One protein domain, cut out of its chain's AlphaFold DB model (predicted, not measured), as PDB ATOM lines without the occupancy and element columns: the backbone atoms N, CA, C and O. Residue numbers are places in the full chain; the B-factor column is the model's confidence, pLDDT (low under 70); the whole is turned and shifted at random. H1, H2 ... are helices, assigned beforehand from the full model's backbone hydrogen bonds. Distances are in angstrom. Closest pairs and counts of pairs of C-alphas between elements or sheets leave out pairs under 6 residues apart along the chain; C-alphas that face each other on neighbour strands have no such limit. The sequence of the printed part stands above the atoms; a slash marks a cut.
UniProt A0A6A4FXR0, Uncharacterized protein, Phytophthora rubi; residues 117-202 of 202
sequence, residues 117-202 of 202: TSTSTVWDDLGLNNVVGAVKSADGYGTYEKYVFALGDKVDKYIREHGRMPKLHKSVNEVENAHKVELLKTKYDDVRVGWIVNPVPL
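Overview. This is residues 117 to 202 of the 202 residues of an uncharacterized protein of Phytophthora rubi (UniProt A0A6A4FXR0). One long helix, H2, runs along an elongated body; three shorter helices pack on it, H1 nearly alongside its first half, H3 and H4 crosswise as a helical hairpin. The link from H1 loops out beyond the start of H2. The printed part has 86 residues, all helix in class, in the order H1 to H4, with no named strand; it is compact, radius of gyration of the C-alphas 12.8 A, spanning 41 by 23 by 18 A.

Along the chain. H2, residues 141 to 161, measures 30.0 A from C-alpha 141 at (8.267, -57.796, 14.507) to C-alpha 161 at (15.242, -31.318, 26.656). H1 is residues 119 to 125, 9.8 A; H3, 174 to 185, 16.5 A; H4, 190 to 197, 10.1 A.

Arrangement. H2 touches H3 with residues 145 to 152 alone, at a steep tilt of 58 degrees; the closest C-alphas, Val 148 and Lys 180, are 6.8 A apart. H1 and H4 are apart. In each helix every O i to N i+4 pair is within hydrogen-bond range.

Size, cuts and confidence. The links H1 to H2 and H2 to H3 are long. The printed part has no cut; residues 200 to 202 are under pLDDT 70.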
ATOM      1  N   THR A 117      17.692 -52.877  27.789       93.50
ATOM      2  CA  THR A 117      17.920 -54.082  26.985       93.50
ATOM      3  C   THR A 117      18.409 -53.689  25.587       93.50
ATOM      4  O   THR A 117      17.870 -52.769  24.971       93.50
ATOM      5  N   SER A 118      19.442 -54.349  25.063       93.56
ATOM      6  CA  SER A 118      19.903 -54.057  23.703       93.56
ATOM      7  C   SER A 118      18.832 -54.447  22.679       93.56
ATOM      8  O   SER A 118      18.056 -55.379  22.891       93.56
ATOM      9  N   THR A 119      18.786 -53.746  21.547       94.81
ATOM     10  CA  THR A 119      17.817 -54.052  20.485       94.81
ATOM     11  C   THR A 119      18.046 -55.445  19.888       94.81
ATOM     12  O   THR A 119      17.079 -56.129  19.579       94.81
ATOM     13  N   SER A 120      19.297 -55.924  19.853       94.56
ATOM     14  CA  SER A 120      19.635 -57.293  19.445       94.56
ATOM     15  C   SER A 120      19.103 -58.362  20.406       94.56
ATOM     16  O   SER A 120      18.676 -59.417  19.954       94.56
ATOM     17  N   THR A 121      19.102 -58.104  21.720       94.75
ATOM     18  CA  THR A 121      18.493 -59.023  22.696       94.75
ATOM     19  C   THR A 121      16.975 -59.009  22.577       94.75
ATOM     20  O   THR A 121      16.371 -60.068  22.583       94.75
ATOM     21  N   VAL A 122      16.349 -57.840  22.392       96.38
ATOM     22  CA  VAL A 122      14.893 -57.775  22.160       96.38
ATOM     23  C   VAL A 122      14.498 -58.514  20.879       96.38
ATOM     24  O   VAL A 122      13.496 -59.217  20.860       96.38
ATOM     25  N   TRP A 123      15.293 -58.392  19.816       96.25
ATOM     26  CA  TRP A 123      15.098 -59.139  18.574       96.25
ATOM     27  C   TRP A 123      15.132 -60.660  18.794       96.25
ATOM     28  O   TRP A 123      14.281 -61.380  18.268       96.25
ATOM     29  N   ASP A 124      16.073 -61.143  19.609       94.94
ATOM     30  CA  ASP A 124      16.194 -62.560  19.973       94.94
ATOM     31  C   ASP A 124      15.055 -63.041  20.889       94.94
ATOM     32  O   ASP A 124      14.408 -64.040  20.584       94.94
ATOM     33  N   ASP A 125      14.727 -62.277  21.940       94.38
ATOM     34  CA  ASP A 125      13.603 -62.535  22.860       94.38
ATOM     35  C   ASP A 125      12.264 -62.674  22.107       94.38
ATOM     36  O   ASP A 125      11.339 -63.360  22.550       94.38
ATOM     37  N   LEU A 126      12.143 -61.999  20.962       94.88
ATOM     38  CA  LEU A 126      10.973 -62.023  20.085       94.88
ATOM     39  C   LEU A 126      11.016 -63.139  19.030       94.88
ATOM     40  O   LEU A 126      10.085 -63.251  18.229       94.88
ATOM     41  N   GLY A 127      12.063 -63.967  19.031       93.19
ATOM     42  CA  GLY A 127      12.237 -65.107  18.133       93.19
ATOM     43  C   GLY A 127      12.576 -64.729  16.691       93.19
ATOM     44  O   GLY A 127      12.450 -65.564  15.797       93.19
ATOM     45  N   LEU A 128      13.002 -63.487  16.438       94.56
ATOM     46  CA  LEU A 128      13.195 -62.969  15.079       94.56
ATOM     47  C   LEU A 128      14.482 -63.480  14.410       94.56
ATOM     48  O   LEU A 128      14.593 -63.429  13.189       94.56
ATOM     49  N   ASN A 129      15.431 -64.027  15.177       91.62
ATOM     50  CA  ASN A 129      16.656 -64.641  14.641       91.62
ATOM     51  C   ASN A 129      16.397 -65.895  13.795       91.62
ATOM     52  O   ASN A 129      17.192 -66.213  12.916       91.62
ATOM     53  N   ASN A 130      15.293 -66.598  14.049       84.06
ATOM     54  CA  ASN A 130      14.995 -67.889  13.423       84.06
ATOM     55  C   ASN A 130      13.971 -67.779  12.284       84.06
ATOM     56  O   ASN A 130      13.479 -68.793  11.787       84.06
ATOM     57  N   VAL A 131      13.607 -66.558  11.882       87.50
ATOM     58  CA  VAL A 131      12.608 -66.340  10.837       87.50
ATOM     59  C   VAL A 131      13.264 -66.461   9.467       87.50
ATOM     60  O   VAL A 131      14.120 -65.662   9.096       87.50
ATOM     61  N   VAL A 132      12.818 -67.445   8.689       78.94
ATOM     62  CA  VAL A 132      13.192 -67.584   7.278       78.94
ATOM     63  C   VAL A 132      12.194 -66.796   6.425       78.94
ATOM     64  O   VAL A 132      10.987 -67.011   6.519       78.94
ATOM     65  N   GLY A 133      12.687 -65.893   5.575       83.50
ATOM     66  CA  GLY A 133      11.856 -65.105   4.657       83.50
ATOM     67  C   GLY A 133      11.476 -63.722   5.197       83.50
ATOM     68  O   GLY A 133      12.331 -62.968   5.657       83.50
ATOM     69  N   ALA A 134      10.202 -63.342   5.074       88.62
ATOM     70  CA  ALA A 134       9.732 -61.982   5.347       88.62
ATOM     71  C   ALA A 134       9.611 -61.691   6.857       88.62
ATOM     72  O   ALA A 134       8.525 -61.754   7.430       88.62
ATOM     73  N   VAL A 135      10.722 -61.309   7.500       91.88
ATOM     74  CA  VAL A 135      10.769 -61.016   8.949       91.88
ATOM     75  C   VAL A 135       9.769 -59.945   9.396       91.88
ATOM     76  O   VAL A 135       9.234 -60.036  10.496       91.88
ATOM     77  N   LYS A 136       9.433 -58.986   8.522       92.62
ATOM     78  CA  LYS A 136       8.444 -57.931   8.804       92.62
ATOM     79  C   LYS A 136       7.032 -58.469   9.071       92.62
ATOM     80  O   LYS A 136       6.233 -57.795   9.710       92.62
ATOM     81  N   SER A 137       6.726 -59.677   8.598       91.75
ATOM     82  CA  SER A 137       5.438 -60.348   8.808       91.75
ATOM     83  C   SER A 137       5.429 -61.272  10.031       91.75
ATOM     84  O   SER A 137       4.387 -61.840  10.350       91.75
ATOM     85  N   ALA A 138       6.561 -61.440  10.723       92.94
ATOM     86  CA  ALA A 138       6.659 -62.309  11.891       92.94
ATOM     87  C   ALA A 138       5.928 -61.728  13.109       92.94
ATOM     88  O   ALA A 138       5.871 -60.512  13.309       92.94
ATOM     89  N   ASP A 139       5.425 -62.599  13.989       90.88
ATOM     90  CA  ASP A 139       4.587 -62.179  15.116       90.88
ATOM     91  C   ASP A 139       5.269 -61.229  16.101       90.88
ATOM     92  O   ASP A 139       4.594 -60.419  16.733       90.88
ATOM     93  N   GLY A 140       6.594 -61.321  16.232       93.44
ATOM     94  CA  GLY A 140       7.390 -60.464  17.109       93.44
ATOM     95  C   GLY A 140       7.782 -59.121  16.498       93.44
ATOM     96  O   GLY A 140       8.159 -58.214  17.237       93.44
ATOM     97  N   TYR A 141       7.684 -58.958  15.175       95.88
ATOM     98  CA  TYR A 141       8.267 -57.796  14.507       95.88
ATOM     99  C   TYR A 141       7.564 -56.496  14.908       95.88
ATOM    100  O   TYR A 141       8.229 -55.526  15.256       95.88
ATOM    101  N   GLY A 142       6.232 -56.500  15.009       95.56
ATOM    102  CA  GLY A 142       5.482 -55.328  15.481       95.56
ATOM    103  C   GLY A 142       5.843 -54.906  16.913       95.56
ATOM    104  O   GLY A 142       5.951 -53.715  17.204       95.56
ATOM    105  N   THR A 143       6.103 -55.856  17.826       97.19
ATOM    106  CA  THR A 143       6.586 -55.517  19.178       97.19
ATOM    107  C   THR A 143       7.999 -54.913  19.125       97.19
ATOM    108  O   THR A 143       8.301 -53.969  19.857       97.19
ATOM    109  N   TYR A 144       8.861 -55.440  18.251       97.69
ATOM    110  CA  TYR A 144      10.213 -54.927  18.039       97.69
ATOM    111  C   TYR A 144      10.198 -53.485  17.507       97.69
ATOM    112  O   TYR A 144      10.899 -52.628  18.048       97.69
ATOM    113  N   GLU A 145       9.342 -53.181  16.528       97.62
ATOM    114  CA  GLU A 145       9.152 -51.819  16.011       97.62
ATOM    115  C   GLU A 145       8.760 -50.843  17.124       97.62
ATOM    116  O   GLU A 145       9.403 -49.803  17.299       97.62
ATOM    117  N   LYS A 146       7.755 -51.207  17.936       97.25
ATOM    118  CA  LYS A 146       7.330 -50.409  19.098       97.25
ATOM    119  C   LYS A 146       8.505 -50.123  20.035       97.25
ATOM    120  O   LYS A 146       8.650 -48.996  20.512       97.25
ATOM    121  N   TYR A 147       9.353 -51.121  20.290       97.50
ATOM    122  CA  TYR A 147      10.531 -50.954  21.136       97.50
ATOM    123  C   TYR A 147      11.559 -49.986  20.533       97.50
ATOM    124  O   TYR A 147      12.000 -49.060  21.219       97.50
ATOM    125  N   VAL A 148      11.909 -50.163  19.255       96.56
ATOM    126  CA  VAL A 148      12.882 -49.316  18.544       96.56
ATOM    127  C   VAL A 148      12.423 -47.859  18.505       96.56
ATOM    128  O   VAL A 148      13.209 -46.965  18.826       96.56
ATOM    129  N   PHE A 149      11.150 -47.603  18.196       96.75
ATOM    130  CA  PHE A 149      10.618 -46.239  18.198       96.75
ATOM    131  C   PHE A 149      10.583 -45.625  19.593       96.75
ATOM    132  O   PHE A 149      10.975 -44.472  19.756       96.75
ATOM    133  N   ALA A 150      10.185 -46.384  20.615       95.38
ATOM    134  CA  ALA A 150      10.173 -45.872  21.980       95.38
ATOM    135  C   ALA A 150      11.591 -45.574  22.508       95.38
ATOM    136  O   ALA A 150      11.778 -44.651  23.308       95.38
ATOM    137  N   LEU A 151      12.601 -46.323  22.053       94.00
ATOM    138  CA  LEU A 151      14.004 -46.014  22.317       94.00
ATOM    139  C   LEU A 151      14.429 -44.722  21.604       94.00
ATOM    140  O   LEU A 151      15.024 -43.852  22.243       94.00
ATOM    141  N   GLY A 152      14.076 -44.577  20.323       93.62
ATOM    142  CA  GLY A 152      14.333 -43.368  19.540       93.62
ATOM    143  C   GLY A 152      13.706 -42.118  20.156       93.62
ATOM    144  O   GLY A 152      14.393 -41.116  20.334       93.62
ATOM    145  N   ASP A 153      12.452 -42.199  20.606       93.69
ATOM    146  CA  ASP A 153      11.754 -41.092  21.272       93.69
ATOM    147  C   ASP A 153      12.446 -40.671  22.567       93.69
ATOM    148  O   ASP A 153      12.499 -39.488  22.908       93.69
ATOM    149  N   LYS A 154      13.021 -41.629  23.293       90.81
ATOM    150  CA  LYS A 154      13.762 -41.355  24.524       90.81
ATOM    151  C   LYS A 154      15.098 -40.662  24.251       90.81
ATOM    152  O   LYS A 154      15.491 -39.802  25.039       90.81
ATOM    153  N   VAL A 155      15.778 -41.016  23.159       89.88
ATOM    154  CA  VAL A 155      17.005 -40.338  22.706       89.88
ATOM    155  C   VAL A 155      16.690 -38.936  22.189       89.88
ATOM    156  O   VAL A 155      17.331 -37.979  22.611       89.88
ATOM    157  N   ASP A 156      15.668 -38.778  21.350       90.12
ATOM    158  CA  ASP A 156      15.269 -37.466  20.835       90.12
ATOM    159  C   ASP A 156      14.822 -36.522  21.964       90.12
ATOM    160  O   ASP A 156      15.215 -35.356  21.996       90.12
ATOM    161  N   LYS A 157      14.086 -37.040  22.956       90.56
ATOM    162  CA  LYS A 157      13.751 -36.279  24.164       90.56
ATOM    163  C   LYS A 157      15.000 -35.834  24.930       90.56
ATOM    164  O   LYS A 157      15.060 -34.697  25.384       90.56
ATOM    165  N   TYR A 158      15.998 -36.709  25.075       87.00
ATOM    166  CA  TYR A 158      17.275 -36.336  25.687       87.00
ATOM    167  C   TYR A 158      17.948 -35.183  24.932       87.00
ATOM    168  O   TYR A 158      18.372 -34.223  25.568       87.00
ATOM    169  N   ILE A 159      17.997 -35.259  23.601       85.38
ATOM    170  CA  ILE A 159      18.619 -34.240  22.745       85.38
ATOM    171  C   ILE A 159      17.900 -32.892  22.881       85.38
ATOM    172  O   ILE A 159      18.557 -31.866  23.021       85.38
ATOM    173  N   ARG A 160      16.562 -32.890  22.849       88.00
ATOM    174  CA  ARG A 160      15.761 -31.655  22.880       88.00
ATOM    175  C   ARG A 160      15.681 -31.003  24.255       88.00
ATOM    176  O   ARG A 160      15.667 -29.783  24.344       88.00
ATOM    177  N   GLU A 161      15.570 -31.805  25.308       90.44
ATOM    178  CA  GLU A 161      15.242 -31.318  26.656       90.44
ATOM    179  C   GLU A 161      16.408 -31.452  27.648       90.44
ATOM    180  O   GLU A 161      16.226 -31.204  28.836       90.44
ATOM    181  N   HIS A 162      17.593 -31.885  27.198       81.12
ATOM    182  CA  HIS A 162      18.741 -32.201  28.063       81.12
ATOM    183  C   HIS A 162      18.384 -33.163  29.213       81.12
ATOM    184  O   HIS A 162      18.813 -33.003  30.355       81.12
ATOM    185  N   GLY A 163      17.554 -34.166  28.912       75.81
ATOM    186  CA  GLY A 163      17.076 -35.143  29.889       75.81
ATOM    187  C   GLY A 163      18.136 -36.167  30.320       75.81
ATOM    188  O   GLY A 163      19.341 -35.935  30.295       75.81
ATOM    189  N   ARG A 164      17.695 -37.377  30.678       77.38
ATOM    190  CA  ARG A 164      18.605 -38.507  30.925       77.38
ATOM    191  C   ARG A 164      18.795 -39.324  29.651       77.38
ATOM    192  O   ARG A 164      17.848 -39.987  29.224       77.38
ATOM    193  N   MET A 165      20.018 -39.345  29.117       82.31
ATOM    194  CA  MET A 165      20.389 -40.204  27.989       82.31
ATOM    195  C   MET A 165      20.078 -41.670  28.339       82.31
ATOM    196  O   MET A 165      20.503 -42.153  29.401       82.31
ATOM    197  N   PRO A 166      19.292 -42.397  27.525       83.44
ATOM    198  CA  PRO A 166      19.155 -43.831  27.718       83.44
ATOM    199  C   PRO A 166      20.511 -44.511  27.517       83.44
ATOM    200  O   PRO A 166      21.298 -44.103  26.671       83.44
ATOM    201  N   LYS A 167      20.788 -45.572  28.282       86.19
ATOM    202  CA  LYS A 167      21.937 -46.423  27.980       86.19
ATOM    203  C   LYS A 167      21.648 -47.142  26.666       86.19
ATOM    204  O   LYS A 167      20.630 -47.825  26.548       86.19
ATOM    205  N   LEU A 168      22.526 -46.931  25.697       86.38
ATOM    206  CA  LEU A 168      22.439 -47.502  24.366       86.38
ATOM    207  C   LEU A 168      23.504 -48.581  24.207       86.38
ATOM    208  O   LEU A 168      24.589 -48.503  24.781       86.38
ATOM    209  N   HIS A 169      23.170 -49.592  23.420       84.06
ATOM    210  CA  HIS A 169      24.043 -50.713  23.123       84.06
ATOM    211  C   HIS A 169      24.232 -50.770  21.616       84.06
ATOM    212  O   HIS A 169      23.248 -50.781  20.876       84.06
ATOM    213  N   LYS A 170      25.488 -50.822  21.164       83.62
ATOM    214  CA  LYS A 170      25.777 -51.118  19.763       83.62
ATOM    215  C   LYS A 170      25.218 -52.505  19.452       83.62
ATOM    216  O   LYS A 170      25.437 -53.439  20.227       83.62
ATOM    217  N   SER A 171      24.482 -52.631  18.351       84.31
ATOM    218  CA  SER A 171      24.010 -53.952  17.943       84.31
ATOM    219  C   SER A 171      25.172 -54.811  17.471       84.31
ATOM    220  O   SER A 171      26.076 -54.336  16.784       84.31
ATOM    221  N   VAL A 172      25.115 -56.080  17.855       84.69
ATOM    222  CA  VAL A 172      26.031 -57.134  17.412       84.69
ATOM    223  C   VAL A 172      25.430 -57.986  16.290       84.69
ATOM    224  O   VAL A 172      26.105 -58.864  15.771       84.69
ATOM    225  N   ASN A 173      24.167 -57.747  15.923       90.12
ATOM    226  CA  ASN A 173      23.459 -58.472  14.872       90.12
ATOM    227  C   ASN A 173      23.246 -57.535  13.675       90.12
ATOM    228  O   ASN A 173      22.449 -56.602  13.746       90.12
ATOM    229  N   GLU A 174      23.964 -57.780  12.580       90.44
ATOM    230  CA  GLU A 174      23.933 -56.926  11.386       90.44
ATOM    231  C   GLU A 174      22.557 -56.895  10.706       90.44
ATOM    232  O   GLU A 174      22.127 -55.835  10.248       90.44
ATOM    233  N   VAL A 175      21.839 -58.025  10.701       91.62
ATOM    234  CA  VAL A 175      20.494 -58.140  10.112       91.62
ATOM    235  C   VAL A 175      19.497 -57.306  10.912       91.62
ATOM    236  O   VAL A 175      18.825 -56.440  10.353       91.62
ATOM    237  N   GLU A 176      19.448 -57.500  12.232       94.56
ATOM    238  CA  GLU A 176      18.635 -56.664  13.127       94.56
ATOM    239  C   GLU A 176      18.989 -55.182  12.960       94.56
ATOM    240  O   GLU A 176      18.098 -54.329  12.914       94.56
ATOM    241  N   ASN A 177      20.282 -54.870  12.837       94.12
ATOM    242  CA  ASN A 177      20.743 -53.494  12.768       94.12
ATOM    243  C   ASN A 177      20.280 -52.810  11.477       94.12
ATOM    244  O   ASN A 177      19.892 -51.642  11.526       94.12
ATOM    245  N   ALA A 178      20.254 -53.529  10.352       93.69
ATOM    246  CA  ALA A 178      19.694 -53.033   9.098       93.69
ATOM    247  C   ALA A 178      18.200 -52.690   9.246       93.69
ATOM    248  O   ALA A 178      17.790 -51.583   8.894       93.69
ATOM    249  N   HIS A 179      17.410 -53.579   9.861       95.00
ATOM    250  CA  HIS A 179      15.990 -53.325  10.143       95.00
ATOM    251  C   HIS A 179      15.781 -52.145  11.094       95.00
ATOM    252  O   HIS A 179      14.915 -51.304  10.867       95.00
ATOM    253  N   LYS A 180      16.597 -52.038  12.147       94.88
ATOM    254  CA  LYS A 180      16.560 -50.905  13.077       94.88
ATOM    255  C   LYS A 180      16.808 -49.576  12.366       94.88
ATOM    256  O   LYS A 180      16.078 -48.616  12.597       94.88
ATOM    257  N   VAL A 181      17.842 -49.515  11.524       95.44
ATOM    258  CA  VAL A 181      18.188 -48.318  10.744       95.44
ATOM    259  C   VAL A 181      17.038 -47.951   9.812       95.44
ATOM    260  O   VAL A 181      16.641 -46.788   9.783       95.44
ATOM    261  N   GLU A 182      16.488 -48.929   9.088       95.88
ATOM    262  CA  GLU A 182      15.347 -48.720   8.192       95.88
ATOM    263  C   GLU A 182      14.153 -48.121   8.946       95.88
ATOM    264  O   GLU A 182      13.624 -47.091   8.533       95.88
ATOM    265  N   LEU A 183      13.785 -48.707  10.092       96.25
ATOM    266  CA  LEU A 183      12.687 -48.221  10.928       96.25
ATOM    267  C   LEU A 183      12.917 -46.789  11.400       96.25
ATOM    268  O   LEU A 183      12.045 -45.938  11.243       96.25
ATOM    269  N   LEU A 184      14.088 -46.491  11.960       95.81
ATOM    270  CA  LEU A 184      14.361 -45.168  12.517       95.81
ATOM    271  C   LEU A 184      14.372 -44.071  11.443       95.81
ATOM    272  O   LEU A 184      13.901 -42.968  11.718       95.81
ATOM    273  N   LYS A 185      14.818 -44.373  10.218       97.06
ATOM    274  CA  LYS A 185      14.794 -43.428   9.086       97.06
ATOM    275  C   LYS A 185      13.389 -43.013   8.652       97.06
ATOM    276  O   LYS A 185      13.237 -41.981   8.009       97.06
ATOM    277  N   THR A 186      12.354 -43.772   9.019       96.75
ATOM    278  CA  THR A 186      10.960 -43.370   8.753       96.75
ATOM    279  C   THR A 186      10.504 -42.189   9.613       96.75
ATOM    280  O   THR A 186       9.518 -41.536   9.278       96.75
ATOM    281  N   LYS A 187      11.203 -41.914  10.723       95.25
ATOM    282  CA  LYS A 187      10.781 -40.942  11.742       95.25
ATOM    283  C   LYS A 187      11.849 -39.905  12.097       95.25
ATOM    284  O   LYS A 187      11.497 -38.804  12.514       95.25
ATOM    285  N   TYR A 188      13.130 -40.233  11.955       94.38
ATOM    286  CA  TYR A 188      14.244 -39.387  12.381       94.38
ATOM    287  C   TYR A 188      15.236 -39.141  11.239       94.38
ATOM    288  O   TYR A 188      15.386 -39.971  10.346       94.38
ATOM    289  N   ASP A 189      15.941 -38.008  11.298       93.06
ATOM    290  CA  ASP A 189      17.050 -37.705  10.389       93.06
ATOM    291  C   ASP A 189      18.278 -38.602  10.629       93.06
ATOM    292  O   ASP A 189      18.410 -39.263  11.666       93.06
ATOM    293  N   ASP A 190      19.215 -38.595   9.677       91.50
ATOM    294  CA  ASP A 190      20.418 -39.433   9.721       91.50
ATOM    295  C   ASP A 190      21.312 -39.159  10.945       91.50
ATOM    296  O   ASP A 190      21.981 -40.076  11.431       91.50
ATOM    297  N   VAL A 191      21.306 -37.935  11.488       88.81
ATOM    298  CA  VAL A 191      22.094 -37.587  12.682       88.81
ATOM    299  C   VAL A 191      21.530 -38.321  13.894       88.81
ATOM    300  O   VAL A 191      22.258 -39.037  14.586       88.81
ATOM    301  N   ARG A 192      20.219 -38.210  14.122       89.06
ATOM    302  CA  ARG A 192      19.513 -38.896  15.212       89.06
ATOM    303  C   ARG A 192      19.602 -40.415  15.078       89.06
ATOM    304  O   ARG A 192      19.868 -41.097  16.067       89.06
ATOM    305  N   VAL A 193      19.431 -40.944  13.865       92.31
ATOM    306  CA  VAL A 193      19.611 -42.379  13.580       92.31
ATOM    307  C   VAL A 193      21.026 -42.818  13.962       92.31
ATOM    308  O   VAL A 193      21.186 -43.824  14.656       92.31
ATOM    309  N   GLY A 194      22.046 -42.042  13.582       89.31
ATOM    310  CA  GLY A 194      23.444 -42.308  13.917       89.31
ATOM    311  C   GLY A 194      23.687 -42.432  15.421       89.31
ATOM    312  O   GLY A 194      24.349 -43.374  15.851       89.31
ATOM    313  N   TRP A 195      23.088 -41.551  16.227       86.50
ATOM    314  CA  TRP A 195      23.225 -41.572  17.690       86.50
ATOM    315  C   TRP A 195      22.595 -42.812  18.330       86.50
ATOM    316  O   TRP A 195      23.110 -43.327  19.321       86.50
ATOM    317  N   ILE A 196      21.481 -43.293  17.773       87.12
ATOM    318  CA  ILE A 196      20.773 -44.472  18.287       87.12
ATOM    319  C   ILE A 196      21.504 -45.761  17.889       87.12
ATOM    320  O   ILE A 196      21.631 -46.684  18.693       87.12
ATOM    321  N   VAL A 197      21.968 -45.835  16.641       87.94
ATOM    322  CA  VAL A 197      22.529 -47.051  16.032       87.94
ATOM    323  C   VAL A 197      23.990 -47.260  16.418       87.94
ATOM    324  O   VAL A 197      24.398 -48.383  16.720       87.94
ATOM    325  N   ASN A 198      24.766 -46.178  16.434       82.50
ATOM    326  CA  ASN A 198      26.180 -46.167  16.782       82.50
ATOM    327  C   ASN A 198      26.369 -45.292  18.019       82.50
ATOM    328  O   ASN A 198      26.886 -44.179  17.909       82.50
ATOM    329  N   PRO A 199      25.920 -45.761  19.196       73.06
ATOM    330  CA  PRO A 199      26.052 -44.963  20.396       73.06
ATOM    331  C   PRO A 199      27.527 -44.675  20.652       73.06
ATOM    332  O   PRO A 199      28.354 -45.590  20.686       73.06
ATOM    333  N   VAL A 200      27.846 -43.391  20.805       60.25
ATOM    334  CA  VAL A 200      29.179 -42.948  21.209       60.25
ATOM    335  C   VAL A 200      29.479 -43.595  22.567       60.25
ATOM    336  O   VAL A 200      28.586 -43.605  23.424       60.25
ATOM    337  N   PRO A 201      30.671 -44.186  22.777       53.69
ATOM    338  CA  PRO A 201      31.039 -44.687  24.093       53.69
ATOM    339  C   PRO A 201      30.919 -43.549  25.113       53.69
ATOM    340  O   PRO A 201      31.434 -42.455  24.881       53.69
ATOM    341  N   LEU A 202      30.166 -43.812  26.185       48.31
ATOM    342  CA  LEU A 202      30.040 -42.925  27.344       48.31
ATOM    343  C   LEU A 202      31.378 -42.796  28.075       48.31
ATOM    344  O   LEU A 202      32.065 -43.837  28.196       48.31
TER     345      LEU A 202